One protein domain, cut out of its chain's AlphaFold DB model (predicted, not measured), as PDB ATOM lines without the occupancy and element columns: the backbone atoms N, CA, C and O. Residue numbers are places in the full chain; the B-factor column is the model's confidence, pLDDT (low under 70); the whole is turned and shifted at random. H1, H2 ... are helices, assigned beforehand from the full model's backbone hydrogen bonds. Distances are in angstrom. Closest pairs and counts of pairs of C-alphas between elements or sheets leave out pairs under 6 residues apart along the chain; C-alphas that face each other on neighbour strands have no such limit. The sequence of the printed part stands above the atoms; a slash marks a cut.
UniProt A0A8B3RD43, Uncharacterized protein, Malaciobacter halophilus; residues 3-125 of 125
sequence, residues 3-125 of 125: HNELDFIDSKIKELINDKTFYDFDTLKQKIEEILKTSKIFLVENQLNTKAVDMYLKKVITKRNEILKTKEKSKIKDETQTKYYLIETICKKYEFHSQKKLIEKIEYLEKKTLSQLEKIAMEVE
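AT A GLANCE: This is residues 3 to 125 of the 125 residues of an uncharacterized protein of Malaciobacter halophilus (UniProt A0A8B3RD43). What is the overall shape? One long helix, H3, makes the shaft of a rod, with the helical hairpin of H1 and H2 packed on its first part and H4 and H5 packed on its last part. Between these two groups, residues 68 to 78 of H3 run bare as a single helix, and the loop of residues 38 to 49 lies at the end of the rod where H3 begins. What is it made of? The printed part has 123 residues with five named helices, H1 to H5 in order along the chain, and no named strand; the class is all helix. Is it compact? It is extended, with a radius of gyration of the C-alphas of 25.7 A and spans of 83 by 28 by 22 A.

IN THESE COORDINATES: Where do the first two helices lie? H1, residues 3 to 18, begins with C-alpha 3 at (-49.293, 26.031, 33.723) and is 22.8 A long from first to last C-alpha. H2, residues 25 to 37, measures 18.2 A. Where is the longest helix? H3, residues 50 to 93, runs 64.7 A from C-alpha 50 at (-55.350, 5.936, 38.562) to C-alpha 93 at (-7.490, -2.690, -4.052). What follows it? H4 is residues 99 to 110, 16.5 A, and H5 is residues 114 to 123, 14.4 A, ending with C-alpha 123 at (-5.432, -9.369, 3.488).

HOW THE PARTS SIT: How do H1 and H2 stand? They touch as a hairpin, at a shallow tilt of 19 degrees, opposite ways; their closest C-alphas, of Ile 9 and Ile 35, are 6.4 A apart. How do they meet H3, the hub? H1 touches residues 56 to 64 of H3 alone, closest at the C-alphas of Ile 17 and Val 60, 5.6 A, at a steep tilt of 44 degrees. H2 touches residues 53 to 57 alone, closest at the C-alphas of Glu 33 and Val 53, 6.2 A, at a steep tilt of 57 degrees. What touches the last part of H3? H4 forms a hairpin with H3, touching residues 87 to 91 alone, with the C-alphas of Ile 87 and Leu 109 closest at 6.3 A. H5 touches residues 79 to 90 alone, the same way at a shallow tilt of 25 degrees, with the C-alphas of Ile 90 and Ala 121 closest at 5.4 A. Are the helix backbones complete? In H1, H2, H3, H4 and H5 every O i to N i+4 pair is within hydrogen-bond range.

THE WHOLE: How large is it? The two C-alphas farthest apart, of Glu 45 and His 97, are 83.0 A apart. Is there a cut, or a long link? The printed part has no cut, and the link from H2 to H3, 12 residues, is long. Where is confidence low? Residue 3, residues 72 to 78 and residue 125 are under 70.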
ATOM      1  N   HIS A   3     -50.132  26.346  34.890       57.75
ATOM      2  CA  HIS A   3     -49.293  26.031  33.723       57.75
ATOM      3  C   HIS A   3     -47.929  25.433  34.119       57.75
ATOM      4  O   HIS A   3     -47.523  24.416  33.570       57.75
ATOM      5  N   ASN A   4     -47.293  25.982  35.161       75.38
ATOM      6  CA  ASN A   4     -45.971  25.537  35.617       75.38
ATOM      7  C   ASN A   4     -45.963  24.107  36.188       75.38
ATOM      8  O   ASN A   4     -44.940  23.432  36.115       75.38
ATOM      9  N   GLU A   5     -47.074  23.640  36.768       80.50
ATOM     10  CA  GLU A   5     -47.143  22.290  37.342       80.50
ATOM     11  C   GLU A   5     -47.187  21.218  36.251       80.50
ATOM     12  O   GLU A   5     -46.463  20.228  36.331       80.50
ATOM     13  N   LEU A   6     -47.996  21.422  35.207       84.19
ATOM     14  CA  LEU A   6     -48.074  20.484  34.087       84.19
ATOM     15  C   LEU A   6     -46.763  20.439  33.298       84.19
ATOM     16  O   LEU A   6     -46.310  19.353  32.943       84.19
ATOM     17  N   ASP A   7     -46.112  21.589  33.104       86.31
ATOM     18  CA  ASP A   7     -44.809  21.662  32.436       86.31
ATOM     19  C   ASP A   7     -43.720  20.914  33.225       86.31
ATOM     20  O   ASP A   7     -42.888  20.211  32.642       86.31
ATOM     21  N   PHE A   8     -43.748  20.998  34.561       88.56
ATOM     22  CA  PHE A   8     -42.850  20.231  35.427       88.56
ATOM     23  C   PHE A   8     -43.072  18.719  35.286       88.56
ATOM     24  O   PHE A   8     -42.110  17.965  35.114       88.56
ATOM     25  N   ILE A   9     -44.332  18.275  35.305       90.44
ATOM     26  CA  ILE A   9     -44.700  16.864  35.131       90.44
ATOM     27  C   ILE A   9     -44.244  16.355  33.766       90.44
ATOM     28  O   ILE A   9     -43.587  15.316  33.679       90.44
ATOM     29  N   ASP A  10     -44.524  17.099  32.698       88.94
ATOM     30  CA  ASP A  10     -44.105  16.724  31.350       88.94
ATOM     31  C   ASP A  10     -42.578  16.668  31.220       88.94
ATOM     32  O   ASP A  10     -42.057  15.790  30.526       88.94
ATOM     33  N   SER A  11     -41.844  17.544  31.913       92.00
ATOM     34  CA  SER A  11     -40.381  17.480  31.988       92.00
ATOM     35  C   SER A  11     -39.905  16.184  32.650       92.00
ATOM     36  O   SER A  11     -39.107  15.446  32.068       92.00
ATOM     37  N   LYS A  12     -40.461  15.825  33.813       93.25
ATOM     38  CA  LYS A  12     -40.105  14.583  34.522       93.25
ATOM     39  C   LYS A  12     -40.473  13.321  33.753       93.25
ATOM     40  O   LYS A  12     -39.701  12.364  33.725       93.25
ATOM     41  N   ILE A  13     -41.599  13.332  33.050       93.31
ATOM     42  CA  ILE A  13     -41.988  12.236  32.160       93.31
ATOM     43  C   ILE A  13     -41.025  12.125  30.971       93.31
ATOM     44  O   ILE A  13     -40.658  11.015  30.588       93.31
ATOM     45  N   LYS A  14     -40.563  13.245  30.398       92.75
ATOM     46  CA  LYS A  14     -39.533  13.237  29.342       92.75
ATOM     47  C   LYS A  14     -38.189  12.715  29.850       92.75
ATOM     48  O   LYS A  14     -37.554  11.943  29.136       92.75
ATOM     49  N   GLU A  15     -37.764  13.101  31.052       93.62
ATOM     50  CA  GLU A  15     -36.571  12.537  31.699       93.62
ATOM     51  C   GLU A  15     -36.706  11.011  31.818       93.62
ATOM     52  O   GLU A  15     -35.834  10.278  31.355       93.62
ATOM     53  N   LEU A  16     -37.849  10.523  32.318       93.06
ATOM     54  CA  LEU A  16     -38.122   9.091  32.457       93.06
ATOM     55  C   LEU A  16     -38.170   8.349  31.111       93.06
ATOM     56  O   LEU A  16     -37.788   7.184  31.039       93.06
ATOM     57  N   ILE A  17     -38.627   8.987  30.031       92.06
ATOM     58  CA  ILE A  17     -38.618   8.400  28.679       92.06
ATOM     59  C   ILE A  17     -37.190   8.260  28.136       92.06
ATOM     60  O   ILE A  17     -36.885   7.273  27.470       92.06
ATOM     61  N   ASN A  18     -36.328   9.242  28.397       90.19
ATOM     62  CA  ASN A  18     -34.964   9.281  27.862       90.19
ATOM     63  C   ASN A  18     -33.935   8.557  28.744       90.19
ATOM     64  O   ASN A  18     -32.795   8.358  28.316       90.19
ATOM     65  N   ASP A  19     -34.326   8.155  29.953       89.06
ATOM     66  CA  ASP A  19     -33.508   7.348  30.851       89.06
ATOM     67  C   ASP A  19     -33.113   6.013  30.192       89.06
ATOM     68  O   ASP A  19     -33.941   5.286  29.635       89.06
ATOM     69  N   LYS A  20     -31.819   5.688  30.264       83.94
ATOM     70  CA  LYS A  20     -31.224   4.474  29.689       83.94
ATOM     71  C   LYS A  20     -31.417   3.238  30.571       83.94
ATOM     72  O   LYS A  20     -31.169   2.131  30.105       83.94
ATOM     73  N   THR A  21     -31.843   3.417  31.819       88.38
ATOM     74  CA  THR A  21     -32.055   2.340  32.791       88.38
ATOM     75  C   THR A  21     -33.211   1.452  32.355       88.38
ATOM     76  O   THR A  21     -34.265   1.967  31.998       88.38
ATOM     77  N   PHE A  22     -33.044   0.130  32.377       82.88
ATOM     78  CA  PHE A  22     -34.138  -0.793  32.082       82.88
ATOM     79  C   PHE A  22     -35.021  -0.942  33.322       82.88
ATOM     80  O   PHE A  22     -34.545  -1.361  34.373       82.88
ATOM     81  N   TYR A  23     -36.291  -0.573  33.195       86.25
ATOM     82  CA  TYR A  23     -37.270  -0.677  34.268       86.25
ATOM     83  C   TYR A  23     -38.317  -1.718  33.895       86.25
ATOM     84  O   TYR A  23     -38.769  -1.759  32.747       86.25
ATOM     85  N   ASP A  24     -38.720  -2.526  34.868       90.50
ATOM     86  CA  ASP A  24     -39.929  -3.328  34.756       90.50
ATOM     87  C   ASP A  24     -41.192  -2.452  34.862       90.50
ATOM     88  O   ASP A  24     -41.146  -1.232  35.077       90.50
ATOM     89  N   PHE A  25     -42.341  -3.089  34.647       89.44
ATOM     90  CA  PHE A  25     -43.634  -2.422  34.653       89.44
ATOM     91  C   PHE A  25     -43.944  -1.763  36.003       89.44
ATOM     92  O   PHE A  25     -44.368  -0.606  36.032       89.44
ATOM     93  N   ASP A  26     -43.705  -2.472  37.105       92.88
ATOM     94  CA  ASP A  26     -44.037  -2.006  38.451       92.88
ATOM     95  C   ASP A  26     -43.175  -0.808  38.857       92.88
ATOM     96  O   ASP A  26     -43.691   0.190  39.361       92.88
ATOM     97  N   THR A  27     -41.884  -0.840  38.533       93.56
ATOM     98  CA  THR A  27     -40.951   0.259  38.794       93.56
ATOM     99  C   THR A  27     -41.305   1.502  37.975       93.56
ATOM    100  O   THR A  27     -41.269   2.623  38.489       93.56
ATOM    101  N   LEU A  28     -41.683   1.337  36.698       92.56
ATOM    102  CA  LEU A  28     -42.161   2.455  35.873       92.56
ATOM    103  C   LEU A  28     -43.440   3.059  36.437       92.56
ATOM    104  O   LEU A  28     -43.562   4.283  36.499       92.56
ATOM    105  N   LYS A  29     -44.380   2.210  36.854       93.94
ATOM    106  CA  LYS A  29     -45.637   2.647  37.449       93.94
ATOM    107  C   LYS A  29     -45.386   3.451  38.722       93.94
ATOM    108  O   LYS A  29     -45.867   4.575  38.810       93.94
ATOM    109  N   GLN A  30     -44.563   2.944  39.638       94.50
ATOM    110  CA  GLN A  30     -44.200   3.644  40.875       94.50
ATOM    111  C   GLN A  30     -43.573   5.016  40.604       94.50
ATOM    112  O   GLN A  30     -44.008   6.013  41.174       94.50
ATOM    113  N   LYS A  31     -42.613   5.106  39.676       93.88
ATOM    114  CA  LYS A  31     -41.986   6.388  39.310       93.88
ATOM    115  C   LYS A  31     -42.989   7.389  38.744       93.88
ATOM    116  O   LYS A  31     -42.912   8.578  39.037       93.88
ATOM    117  N   ILE A  32     -43.937   6.928  37.933       93.88
ATOM    118  CA  ILE A  32     -44.990   7.791  37.386       93.88
ATOM    119  C   ILE A  32     -45.948   8.233  38.487       93.88
ATOM    120  O   ILE A  32     -46.325   9.400  38.520       93.88
ATOM    121  N   GLU A  33     -46.304   7.349  39.416       93.88
ATOM    122  CA  GLU A  33     -47.116   7.716  40.575       93.88
ATOM    123  C   GLU A  33     -46.430   8.778  41.440       93.88
ATOM    124  O   GLU A  33     -47.078   9.741  41.841       93.88
ATOM    125  N   GLU A  34     -45.127   8.644  41.697       93.25
ATOM    126  CA  GLU A  34     -44.333   9.642  42.422       93.25
ATOM    127  C   GLU A  34     -44.316  10.994  41.707       93.25
ATOM    128  O   GLU A  34     -44.526  12.020  42.350       93.25
ATOM    129  N   ILE A  35     -44.133  10.995  40.381       92.56
ATOM    130  CA  ILE A  35     -44.178  12.215  39.568       92.56
ATOM    131  C   ILE A  35     -45.565  12.856  39.665       92.56
ATOM    132  O   ILE A  35     -45.678  14.033  39.980       92.56
ATOM    133  N   LEU A  36     -46.641  12.103  39.436       90.88
ATOM    134  CA  LEU A  36     -47.991  12.670  39.406       90.88
ATOM    135  C   LEU A  36     -48.470  13.146  40.788       90.88
ATOM    136  O   LEU A  36     -49.212  14.125  40.859       90.88
ATOM    137  N   LYS A  37     -48.003  12.531  41.885       90.12
ATOM    138  CA  LYS A  37     -48.291  12.974  43.264       90.12
ATOM    139  C   LYS A  37     -47.783  14.385  43.570       90.12
ATOM    140  O   LYS A  37     -48.298  15.004  44.498       90.12
ATOM    141  N   THR A  38     -46.809  14.916  42.822       87.94
ATOM    142  CA  THR A  38     -46.294  16.272  43.074       87.94
ATOM    143  C   THR A  38     -47.245  17.376  42.620       87.94
ATOM    144  O   THR A  38     -47.054  18.523  43.016       87.94
ATOM    145  N   SER A  39     -48.256  17.072  41.795       85.56
ATOM    146  CA  SER A  39     -49.250  18.054  41.350       85.56
ATOM    147  C   SER A  39     -50.642  17.705  41.860       85.56
ATOM    148  O   SER A  39     -51.143  16.589  41.715       85.56
ATOM    149  N   LYS A  40     -51.314  18.721  42.407       84.62
ATOM    150  CA  LYS A  40     -52.679  18.596  42.929       84.62
ATOM    151  C   LYS A  40     -53.704  18.318  41.826       84.62
ATOM    152  O   LYS A  40     -54.776  17.810  42.124       84.62
ATOM    153  N   ILE A  41     -53.370  18.605  40.565       84.50
ATOM    154  CA  ILE A  41     -54.239  18.391  39.395       84.50
ATOM    155  C   ILE A  41     -54.543  16.898  39.190       84.50
ATOM    156  O   ILE A  41     -55.600  16.540  38.671       84.50
ATOM    157  N   PHE A  42     -53.640  16.018  39.629       87.25
ATOM    158  CA  PHE A  42     -53.808  14.570  39.523       87.25
ATOM    159  C   PHE A  42     -54.398  13.932  40.783       87.25
ATOM    160  O   PHE A  42     -54.555  12.712  40.814       87.25
ATOM    161  N   LEU A  43     -54.752  14.723  41.799       86.69
ATOM    162  CA  LEU A  43     -55.409  14.241  43.010       86.69
ATOM    163  C   LEU A  43     -56.927  14.444  42.897       86.69
ATOM    164  O   LEU A  43     -57.411  15.571  42.818       86.69
ATOM    165  N   VAL A  44     -57.683  13.349  42.915       83.88
ATOM    166  CA  VAL A  44     -59.152  13.325  42.959       83.88
ATOM    167  C   VAL A  44     -59.548  12.721  44.302       83.88
ATOM    168  O   VAL A  44     -59.078  11.644  44.641       83.88
ATOM    169  N   GLU A  45     -60.349  13.433  45.100       82.94
ATOM    170  CA  GLU A  45     -60.741  12.986  46.453       82.94
ATOM    171  C   GLU A  45     -59.536  12.653  47.360       82.94
ATOM    172  O   GLU A  45     -59.552  11.711  48.147       82.94
ATOM    173  N   ASN A  46     -58.457  13.440  47.239       80.25
ATOM    174  CA  ASN A  46     -57.184  13.235  47.945       80.25
ATOM    175  C   ASN A  46     -56.468  11.910  47.600       80.25
ATOM    176  O   ASN A  46     -55.510  11.523  48.270       80.25
ATOM    177  N   GLN A  47     -56.900  11.231  46.536       84.06
ATOM    178  CA  GLN A  47     -56.271  10.038  45.983       84.06
ATOM    179  C   GLN A  47     -55.706  10.323  44.596       84.06
ATOM    180  O   GLN A  47     -56.225  11.137  43.835       84.06
ATOM    181  N   LEU A  48     -54.616   9.644  44.252       88.38
ATOM    182  CA  LEU A  48     -54.025   9.783  42.931       88.38
ATOM    183  C   LEU A  48     -54.962   9.206  41.864       88.38
ATOM    184  O   LEU A  48     -55.432   8.075  41.982       88.38
ATOM    185  N   ASN A  49     -55.197   9.969  40.800       90.75
ATOM    186  CA  ASN A  49     -56.028   9.547  39.685       90.75
ATOM    187  C   ASN A  49     -55.363   8.385  38.932       90.75
ATOM    188  O   ASN A  49     -54.457   8.578  38.118       90.75
ATOM    189  N   THR A  50     -55.858   7.173  39.170       89.25
ATOM    190  CA  THR A  50     -55.350   5.936  38.562       89.25
ATOM    191  C   THR A  50     -55.445   5.945  37.037       89.25
ATOM    192  O   THR A  50     -54.525   5.483  36.369       89.25
ATOM    193  N   LYS A  51     -56.482   6.566  36.457       90.44
ATOM    194  CA  LYS A  51     -56.599   6.711  34.996       90.44
ATOM    195  C   LYS A  51     -55.489   7.588  34.422       90.44
ATOM    196  O   LYS A  51     -54.997   7.313  33.328       90.44
ATOM    197  N   ALA A  52     -55.093   8.638  35.143       89.19
ATOM    198  CA  ALA A  52     -53.972   9.476  34.735       89.19
ATOM    199  C   ALA A  52     -52.658   8.687  34.802       89.19
ATOM    200  O   ALA A  52     -51.904   8.692  33.831       89.19
ATOM    201  N   VAL A  53     -52.425   7.942  35.888       92.19
ATOM    202  CA  VAL A  53     -51.255   7.056  36.028       92.19
ATOM    203  C   VAL A  53     -51.162   6.090  34.850       92.19
ATOM    204  O   VAL A  53     -50.135   6.056  34.175       92.19
ATOM    205  N   ASP A  54     -52.244   5.376  34.537       92.06
ATOM    206  CA  ASP A  54     -52.273   4.406  33.439       92.06
ATOM    207  C   ASP A  54     -52.010   5.067  32.077       92.06
ATOM    208  O   ASP A  54     -51.281   4.531  31.236       92.06
ATOM    209  N   MET A  55     -52.560   6.265  31.854       93.31
ATOM    210  CA  MET A  55     -52.342   7.030  30.626       93.31
ATOM    211  C   MET A  55     -50.873   7.444  30.465       93.31
ATOM    212  O   MET A  55     -50.293   7.252  29.390       93.31
ATOM    213  N   TYR A  56     -50.253   7.984  31.517       92.62
ATOM    214  CA  TYR A  56     -48.839   8.361  31.493       92.62
ATOM    215  C   TYR A  56     -47.930   7.132  31.386       92.62
ATOM    216  O   TYR A  56     -46.970   7.158  30.616       92.62
ATOM    217  N   LEU A  57     -48.269   6.029  32.054       93.69
ATOM    218  CA  LEU A  57     -47.554   4.757  31.954       93.69
ATOM    219  C   LEU A  57     -47.551   4.225  30.524       93.69
ATOM    220  O   LEU A  57     -46.487   3.953  29.961       93.69
ATOM    221  N   LYS A  58     -48.720   4.188  29.877       93.69
ATOM    222  CA  LYS A  58     -48.835   3.801  28.468       93.69
ATOM    223  C   LYS A  58     -48.016   4.719  27.558       93.69
ATOM    224  O   LYS A  58     -47.341   4.226  26.650       93.69
ATOM    225  N   LYS A  59     -48.036   6.036  27.798       92.31
ATOM    226  CA  LYS A  59     -47.254   7.025  27.034       92.31
ATOM    227  C   LYS A  59     -45.750   6.761  27.158       92.31
ATOM    228  O   LYS A  59     -45.066   6.710  26.136       92.31
ATOM    229  N   VAL A  60     -45.252   6.547  28.378       93.00
ATOM    230  CA  VAL A  60     -43.830   6.278  28.650       93.00
ATOM    231  C   VAL A  60     -43.385   4.976  27.988       93.00
ATOM    232  O   VAL A  60     -42.410   4.989  27.238       93.00
ATOM    233  N   ILE A  61     -44.124   3.880  28.183       92.00
ATOM    234  CA  ILE A  61     -43.811   2.574  27.576       92.00
ATOM    235  C   ILE A  61     -43.766   2.686  26.048       92.00
ATOM    236  O   ILE A  61     -42.803   2.252  25.416       92.00
ATOM    237  N   THR A  62     -44.781   3.316  25.449       91.56
ATOM    238  CA  THR A  62     -44.861   3.486  23.992       91.56
ATOM    239  C   THR A  62     -43.648   4.245  23.462       91.56
ATOM    240  O   THR A  62     -42.981   3.777  22.541       91.56
ATOM    241  N   LYS A  63     -43.309   5.383  24.079       91.69
ATOM    242  CA  LYS A  63     -42.185   6.219  23.645       91.69
ATOM    243  C   LYS A  63     -40.835   5.531  23.820       91.69
ATOM    244  O   LYS A  63     -40.000   5.596  22.921       91.69
ATOM    245  N   ARG A  64     -40.624   4.823  24.930       91.31
ATOM    246  CA  ARG A  64     -39.390   4.057  25.162       91.31
ATOM    247  C   ARG A  64     -39.213   2.950  24.120       91.31
ATOM    248  O   ARG A  64     -38.121   2.796  23.577       91.31
ATOM    249  N   ASN A  65     -40.292   2.257  23.754       87.69
ATOM    250  CA  ASN A  65     -40.266   1.245  22.696       87.69
ATOM    251  C   ASN A  65     -39.979   1.840  21.308       87.69
ATOM    252  O   ASN A  65     -39.237   1.247  20.527       87.69
ATOM    253  N   GLU A  66     -40.532   3.012  20.987       88.81
ATOM    254  CA  GLU A  66     -40.216   3.731  19.742       88.81
ATOM    255  C   GLU A  66     -38.728   4.103  19.656       88.81
ATOM    256  O   GLU A  66     -38.102   3.923  18.608       88.81
ATOM    257  N   ILE A  67     -38.145   4.581  20.760       86.69
ATOM    258  CA  ILE A  67     -36.718   4.920  20.839       86.69
ATOM    259  C   ILE A  67     -35.854   3.677  20.610       86.69
ATOM    260  O   ILE A  67     -34.894   3.741  19.842       86.69
ATOM    261  N   LEU A  68     -36.198   2.543  21.230       83.25
ATOM    262  CA  LEU A  68     -35.480   1.278  21.036       83.25
ATOM    263  C   LEU A  68     -35.518   0.833  19.570       83.25
ATOM    264  O   LEU A  68     -34.464   0.650  18.965       83.25
ATOM    265  N   LYS A  69     -36.706   0.800  18.955       81.50
ATOM    266  CA  LYS A  69     -36.863   0.442  17.536       81.50
ATOM    267  C   LYS A  69     -36.092   1.371  16.601       81.50
ATOM    268  O   LYS A  69     -35.567   0.935  15.579       81.50
ATOM    269  N   THR A  70     -36.040   2.663  16.919       76.75
ATOM    270  CA  THR A  70     -35.305   3.647  16.112       76.75
ATOM    271  C   THR A  70     -33.799   3.415  16.199       76.75
ATOM    272  O   THR A  70     -33.130   3.448  15.170       76.75
ATOM    273  N   LYS A  71     -33.279   3.103  17.395       72.12
ATOM    274  CA  LYS A  71     -31.868   2.745  17.600       72.12
ATOM    275  C   LYS A  71     -31.479   1.450  16.890       72.12
ATOM    276  O   LYS A  71     -30.393   1.367  16.329       72.12
ATOM    277  N   GLU A  72     -32.356   0.451  16.886       66.94
ATOM    278  CA  GLU A  72     -32.121  -0.786  16.135       66.94
ATOM    279  C   GLU A  72     -32.055  -0.512  14.629       66.94
ATOM    280  O   GLU A  72     -31.120  -0.942  13.960       66.94
ATOM    281  N   LYS A  73     -32.994   0.281  14.096       65.12
ATOM    282  CA  LYS A  73     -32.988   0.671  12.678       65.12
ATOM    283  C   LYS A  73     -31.759   1.492  12.290       65.12
ATOM    284  O   LYS A  73     -31.215   1.266  11.212       65.12
ATOM    285  N   SER A  74     -31.328   2.436  13.132       60.69
ATOM    286  CA  SER A  74     -30.120   3.222  12.859       60.69
ATOM    287  C   SER A  74     -28.877   2.340  12.880       60.69
ATOM    288  O   SER A  74     -28.082   2.418  11.957       60.69
ATOM    289  N   LYS A  75     -28.769   1.420  13.848       61.16
ATOM    290  CA  LYS A  75     -27.653   0.473  13.928       61.16
ATOM    291  C   LYS A  75     -27.560  -0.419  12.686       61.16
ATOM    292  O   LYS A  75     -26.484  -0.553  12.121       61.16
ATOM    293  N   ILE A  76     -28.684  -0.961  12.211       63.19
ATOM    294  CA  ILE A  76     -28.723  -1.766  10.978       63.19
ATOM    295  C   ILE A  76     -28.298  -0.931   9.761       63.19
ATOM    296  O   ILE A  76     -27.583  -1.420   8.884       63.19
ATOM    297  N   LYS A  77     -28.733   0.333   9.689       58.78
ATOM    298  CA  LYS A  77     -28.361   1.238   8.596       58.78
ATOM    299  C   LYS A  77     -26.865   1.557   8.614       58.78
ATOM    300  O   LYS A  77     -26.246   1.491   7.555       58.78
ATOM    301  N   ASP A  78     -26.301   1.836   9.785       66.00
ATOM    302  CA  ASP A  78     -24.869   2.090   9.958       66.00
ATOM    303  C   ASP A  78     -24.054   0.843   9.595       66.00
ATOM    304  O   ASP A  78     -23.151   0.929   8.772       66.00
ATOM    305  N   GLU A  79     -24.439  -0.342  10.083       70.12
ATOM    306  CA  GLU A  79     -23.794  -1.615   9.723       70.12
ATOM    307  C   GLU A  79     -23.837  -1.880   8.212       70.12
ATOM    308  O   GLU A  79     -22.856  -2.339   7.624       70.12
ATOM    309  N   THR A  80     -24.954  -1.554   7.557       71.75
ATOM    310  CA  THR A  80     -25.099  -1.692   6.101       71.75
ATOM    311  C   THR A  80     -24.198  -0.702   5.360       71.75
ATOM    312  O   THR A  80     -23.531  -1.083   4.399       71.75
ATOM    313  N   GLN A  81     -24.121   0.554   5.811       73.81
ATOM    314  CA  GLN A  81     -23.212   1.552   5.240       73.81
ATOM    315  C   GLN A  81     -21.743   1.153   5.430       73.81
ATOM    316  O   GLN A  81     -20.975   1.204   4.470       73.81
ATOM    317  N   THR A  82     -21.363   0.674   6.617       82.81
ATOM    318  CA  THR A  82     -20.020   0.145   6.891       82.81
ATOM    319  C   THR A  82     -19.707  -1.063   6.012       82.81
ATOM    320  O   THR A  82     -18.608  -1.162   5.471       82.81
ATOM    321  N   LYS A  83     -20.678  -1.961   5.799       86.94
ATOM    322  CA  LYS A  83     -20.521  -3.113   4.907       86.94
ATOM    323  C   LYS A  83     -20.208  -2.677   3.476       86.94
ATOM    324  O   LYS A  83     -19.230  -3.151   2.907       86.94
ATOM    325  N   TYR A  84     -21.001  -1.774   2.902       88.12
ATOM    326  CA  TYR A  84     -20.772  -1.304   1.531       88.12
ATOM    327  C   TYR A  84     -19.473  -0.510   1.389       88.12
ATOM    328  O   TYR A  84     -18.772  -0.681   0.394       88.12
ATOM    329  N   TYR A  85     -19.102   0.265   2.408       88.19
ATOM    330  CA  TYR A  85     -17.803   0.930   2.464       88.19
ATOM    331  C   TYR A  85     -16.639  -0.072   2.410       88.19
ATOM    332  O   TYR A  85     -15.709   0.098   1.625       88.19
ATOM    333  N   LEU A  86     -16.703  -1.162   3.185       88.06
ATOM    334  CA  LEU A  86     -15.686  -2.219   3.146       88.06
ATOM    335  C   LEU A  86     -15.627  -2.909   1.780       88.06
ATOM    336  O   LEU A  86     -14.536  -3.131   1.262       88.06
ATOM    337  N   ILE A  87     -16.780  -3.223   1.176       92.12
ATOM    338  CA  ILE A  87     -16.843  -3.822  -0.167       92.12
ATOM    339  C   ILE A  87     -16.166  -2.906  -1.192       92.12
ATOM    340  O   ILE A  87     -15.341  -3.373  -1.976       92.12
ATOM    341  N   GLU A  88     -16.471  -1.608  -1.161       90.06
ATOM    342  CA  GLU A  88     -15.867  -0.620  -2.055       90.06
ATOM    343  C   GLU A  88     -14.345  -0.543  -1.869       90.06
ATOM    344  O   GLU A  88     -13.607  -0.604  -2.853       90.06
ATOM    345  N   THR A  89     -13.863  -0.468  -0.625       88.62
ATOM    346  CA  THR A  89     -12.425  -0.445  -0.314       88.62
ATOM    347  C   THR A  89     -11.718  -1.705  -0.802       88.62
ATOM    348  O   THR A  89     -10.671  -1.607  -1.438       88.62
ATOM    349  N   ILE A  90     -12.300  -2.885  -0.565       90.44
ATOM    350  CA  ILE A  90     -11.756  -4.156  -1.053       90.44
ATOM    351  C   ILE A  90     -11.671  -4.126  -2.581       90.44
ATOM    352  O   ILE A  90     -10.614  -4.403  -3.138       90.44
ATOM    353  N   CYS A  91     -12.754  -3.758  -3.270       90.56
ATOM    354  CA  CYS A  91     -12.774  -3.686  -4.728       90.56
ATOM    355  C   CYS A  91     -11.747  -2.685  -5.279       90.56
ATOM    356  O   CYS A  91     -11.073  -3.006  -6.249       90.56
ATOM    357  N   LYS A  92     -11.548  -1.517  -4.659       88.81
ATOM    358  CA  LYS A  92     -10.529  -0.545  -5.103       88.81
ATOM    359  C   LYS A  92      -9.096  -1.082  -5.050       88.81
ATOM    360  O   LYS A  92      -8.266  -0.618  -5.823       88.81
ATOM    361  N   LYS A  93      -8.807  -2.041  -4.162       88.31
ATOM    362  CA  LYS A  93      -7.490  -2.690  -4.052       88.31
ATOM    363  C   LYS A  93      -7.265  -3.786  -5.113       88.31
ATOM    364  O   LYS A  93      -6.134  -4.214  -5.310       88.31
ATOM    365  N   TYR A  94      -8.312  -4.244  -5.806       84.81
ATOM    366  CA  TYR A  94      -8.206  -5.253  -6.865       84.81
ATOM    367  C   TYR A  94      -8.162  -4.624  -8.261       84.81
ATOM    368  O   TYR A  94      -8.951  -3.743  -8.595       84.81
ATOM    369  N   GLU A  95      -7.318  -5.172  -9.137       84.31
ATOM    370  CA  GLU A  95      -7.323  -4.824 -10.559       84.31
ATOM    371  C   GLU A  95      -8.348  -5.661 -11.339       84.31
ATOM    372  O   GLU A  95      -8.177  -6.860 -11.597       84.31
ATOM    373  N   PHE A  96      -9.435  -5.020 -11.768       89.00
ATOM    374  CA  PHE A  96     -10.458  -5.666 -12.588       89.00
ATOM    375  C   PHE A  96     -10.240  -5.395 -14.071       89.00
ATOM    376  O   PHE A  96     -10.214  -4.259 -14.527       89.00
ATOM    377  N   HIS A  97     -10.174  -6.474 -14.845       83.62
ATOM    378  CA  HIS A  97      -9.970  -6.418 -16.293       83.62
ATOM    379  C   HIS A  97     -11.291  -6.316 -17.077       83.62
ATOM    380  O   HIS A  97     -11.290  -6.215 -18.300       83.62
ATOM    381  N   SER A  98     -12.436  -6.405 -16.392       89.94
ATOM    382  CA  SER A  98     -13.759  -6.216 -16.985       89.94
ATOM    383  C   SER A  98     -14.803  -5.872 -15.926       89.94
ATOM    384  O   SER A  98     -14.700  -6.282 -14.767       89.94
ATOM    385  N   GLN A  99     -15.862  -5.181 -16.352       88.31
ATOM    386  CA  GLN A  99     -17.012  -4.867 -15.502       88.31
ATOM    387  C   GLN A  99     -17.704  -6.133 -14.971       88.31
ATOM    388  O   GLN A  99     -18.156  -6.155 -13.832       88.31
ATOM    389  N   LYS A 100     -17.725  -7.217 -15.759       91.81
ATOM    390  CA  LYS A 100     -18.295  -8.503 -15.336       91.81
ATOM    391  C   LYS A 100     -17.569  -9.074 -14.113       91.81
ATOM    392  O   LYS A 100     -18.223  -9.461 -13.153       91.81
ATOM    393  N   LYS A 101     -16.228  -9.057 -14.111       90.25
ATOM    394  CA  LYS A 101     -15.430  -9.535 -12.968       90.25
ATOM    395  C   LYS A 101     -15.617  -8.667 -11.722       90.25
ATOM    396  O   LYS A 101     -15.600  -9.191 -10.612       90.25
ATOM    397  N   LEU A 102     -15.802  -7.357 -11.903       90.56
ATOM    398  CA  LEU A 102     -16.122  -6.448 -10.800       90.56
ATOM    399  C   LEU A 102     -17.475  -6.805 -10.167       90.56
ATOM    400  O   LEU A 102     -17.551  -6.950  -8.951       90.56
ATOM    401  N   ILE A 103     -18.517  -7.000 -10.983       91.69
ATOM    402  CA  ILE A 103     -19.860  -7.358 -10.502       91.69
ATOM    403  C   ILE A 103     -19.836  -8.704  -9.768       91.69
ATOM    404  O   ILE A 103     -20.298  -8.780  -8.634       91.69
ATOM    405  N   GLU A 104     -19.213  -9.735 -10.348       92.69
ATOM    406  CA  GLU A 104     -19.082 -11.055  -9.707       92.69
ATOM    407  C   GLU A 104     -18.367 -10.967  -8.346       92.69
ATOM    408  O   GLU A 104     -18.735 -11.656  -7.389       92.69
ATOM    409  N   LYS A 105     -17.360 -10.091  -8.224       91.94
ATOM    410  CA  LYS A 105     -16.663  -9.863  -6.954       91.94
ATOM    411  C   LYS A 105     -17.549  -9.139  -5.941       91.94
ATOM    412  O   LYS A 105     -17.548  -9.540  -4.779       91.94
ATOM    413  N   ILE A 106     -18.309  -8.125  -6.353       92.50
ATOM    414  CA  ILE A 106     -19.259  -7.424  -5.474       92.50
ATOM    415  C   ILE A 106     -20.314  -8.409  -4.954       92.50
ATOM    416  O   ILE A 106     -20.484  -8.516  -3.744       92.50
ATOM    417  N   GLU A 107     -20.929  -9.210  -5.828       91.81
ATOM    418  CA  GLU A 107     -21.923 -10.222  -5.439       91.81
ATOM    419  C   GLU A 107     -21.350 -11.274  -4.475       91.81
ATOM    420  O   GLU A 107     -22.033 -11.752  -3.564       91.81
ATOM    421  N   TYR A 108     -20.080 -11.653  -4.654       92.75
ATOM    422  CA  TYR A 108     -19.379 -12.529  -3.717       92.75
ATOM    423  C   TYR A 108     -19.193 -11.873  -2.340       92.75
ATOM    424  O   TYR A 108     -19.404 -12.528  -1.316       92.75
ATOM    425  N   LEU A 109     -18.803 -10.596  -2.304       92.56
ATOM    426  CA  LEU A 109     -18.564  -9.846  -1.069       92.56
ATOM    427  C   LEU A 109     -19.874  -9.502  -0.336       92.56
ATOM    428  O   LEU A 109     -19.919  -9.548   0.892       92.56
ATOM    429  N   GLU A 110     -20.976  -9.261  -1.050       91.06
ATOM    430  CA  GLU A 110     -22.297  -9.038  -0.449       91.06
ATOM    431  C   GLU A 110     -22.804 -10.249   0.346       91.06
ATOM    432  O   GLU A 110     -23.524 -10.085   1.334       91.06
ATOM    433  N   LYS A 111     -22.374 -11.464  -0.007       92.44
ATOM    434  CA  LYS A 111     -22.708 -12.699   0.725       92.44
ATOM    435  C   LYS A 111     -21.884 -12.891   2.005       92.44
ATOM    436  O   LYS A 111     -22.134 -13.841   2.745       92.44
ATOM    437  N   LYS A 112     -20.898 -12.029   2.277       90.56
ATOM    438  CA  LYS A 112     -20.034 -12.105   3.464       90.56
ATOM    439  C   LYS A 112     -20.587 -11.302   4.641       90.56
ATOM    440  O   LYS A 112     -21.323 -10.322   4.476       90.56
ATOM    441  N   THR A 113     -20.222 -11.729   5.848       88.31
ATOM    442  CA  THR A 113     -20.475 -10.978   7.086       88.31
ATOM    443  C   THR A 113     -19.486  -9.821   7.230       88.31
ATOM    444  O   THR A 113     -18.426  -9.830   6.607       88.31
ATOM    445  N   LEU A 114     -19.802  -8.833   8.078       85.94
ATOM    446  CA  LEU A 114     -18.923  -7.681   8.324       85.94
ATOM    447  C   LEU A 114     -17.508  -8.126   8.744       85.94
ATOM    448  O   LEU A 114     -16.530  -7.736   8.121       85.94
ATOM    449  N   SER A 115     -17.418  -9.057   9.699       84.62
ATOM    450  CA  SER A 115     -16.137  -9.605  10.177       84.62
ATOM    451  C   SER A 115     -15.339 -10.332   9.087       84.62
ATOM    452  O   SER A 115     -14.110 -10.305   9.081       84.62
ATOM    453  N   GLN A 116     -16.013 -10.989   8.137       89.06
ATOM    454  CA  GLN A 116     -15.332 -11.603   6.994       89.06
ATOM    455  C   GLN A 116     -14.791 -10.547   6.026       89.06
ATOM    456  O   GLN A 116     -13.704 -10.730   5.488       89.06
ATOM    457  N   LEU A 117     -15.526  -9.453   5.808       90.44
ATOM    458  CA  LEU A 117     -15.074  -8.345   4.966       90.44
ATOM    459  C   LEU A 117     -13.885  -7.609   5.586       90.44
ATOM    460  O   LEU A 117     -12.943  -7.309   4.868       90.44
ATOM    461  N   GLU A 118     -13.882  -7.384   6.902       87.69
ATOM    462  CA  GLU A 118     -12.742  -6.794   7.620       87.69
ATOM    463  C   GLU A 118     -11.465  -7.620   7.436       87.69
ATOM    464  O   GLU A 118     -10.422  -7.074   7.090       87.69
ATOM    465  N   LYS A 119     -11.560  -8.950   7.581       88.75
ATOM    466  CA  LYS A 119     -10.426  -9.857   7.339       88.75
ATOM    467  C   LYS A 119      -9.910  -9.757   5.907       88.75
ATOM    468  O   LYS A 119      -8.716  -9.586   5.706       88.75
ATOM    469  N   ILE A 120     -10.810  -9.801   4.924       89.62
ATOM    470  CA  ILE A 120     -10.429  -9.664   3.513       89.62
ATOM    471  C   ILE A 120      -9.753  -8.306   3.286       89.62
ATOM    472  O   ILE A 120      -8.712  -8.256   2.650       89.62
ATOM    473  N   ALA A 121     -10.298  -7.212   3.821       85.75
ATOM    474  CA  ALA A 121      -9.737  -5.871   3.650       85.75
ATOM    475  C   ALA A 121      -8.303  -5.732   4.197       85.75
ATOM    476  O   ALA A 121      -7.514  -4.999   3.593       85.75
ATOM    477  N   MET A 122      -7.983  -6.444   5.287       84.31
ATOM    478  CA  MET A 122      -6.631  -6.556   5.852       84.31
ATOM    479  C   MET A 122      -5.701  -7.427   4.999       84.31
ATOM    480  O   MET A 122      -4.514  -7.151   4.921       84.31
ATOM    481  N   GLU A 123      -6.219  -8.474   4.353       83.00
ATOM    482  CA  GLU A 123      -5.432  -9.369   3.488       83.00
ATOM    483  C   GLU A 123      -5.085  -8.754   2.123       83.00
ATOM    484  O   GLU A 123      -4.146  -9.207   1.475       83.00
ATOM    485  N   VAL A 124      -5.859  -7.765   1.656       78.62
ATOM    486  CA  VAL A 124      -5.604  -7.069   0.376       78.62
ATOM    487  C   VAL A 124      -4.743  -5.804   0.565       78.62
ATOM    488  O   VAL A 124      -4.507  -5.081  -0.398       78.62
ATOM    489  N   GLU A 125      -4.338  -5.484   1.798       58.19
ATOM    490  CA  GLU A 125      -3.421  -4.381   2.141       58.19
ATOM    491  C   GLU A 125      -1.956  -4.722   1.844       58.19
ATOM    492  O   GLU A 125      -1.270  -3.821   1.311       58.19
TER     493      GLU A 125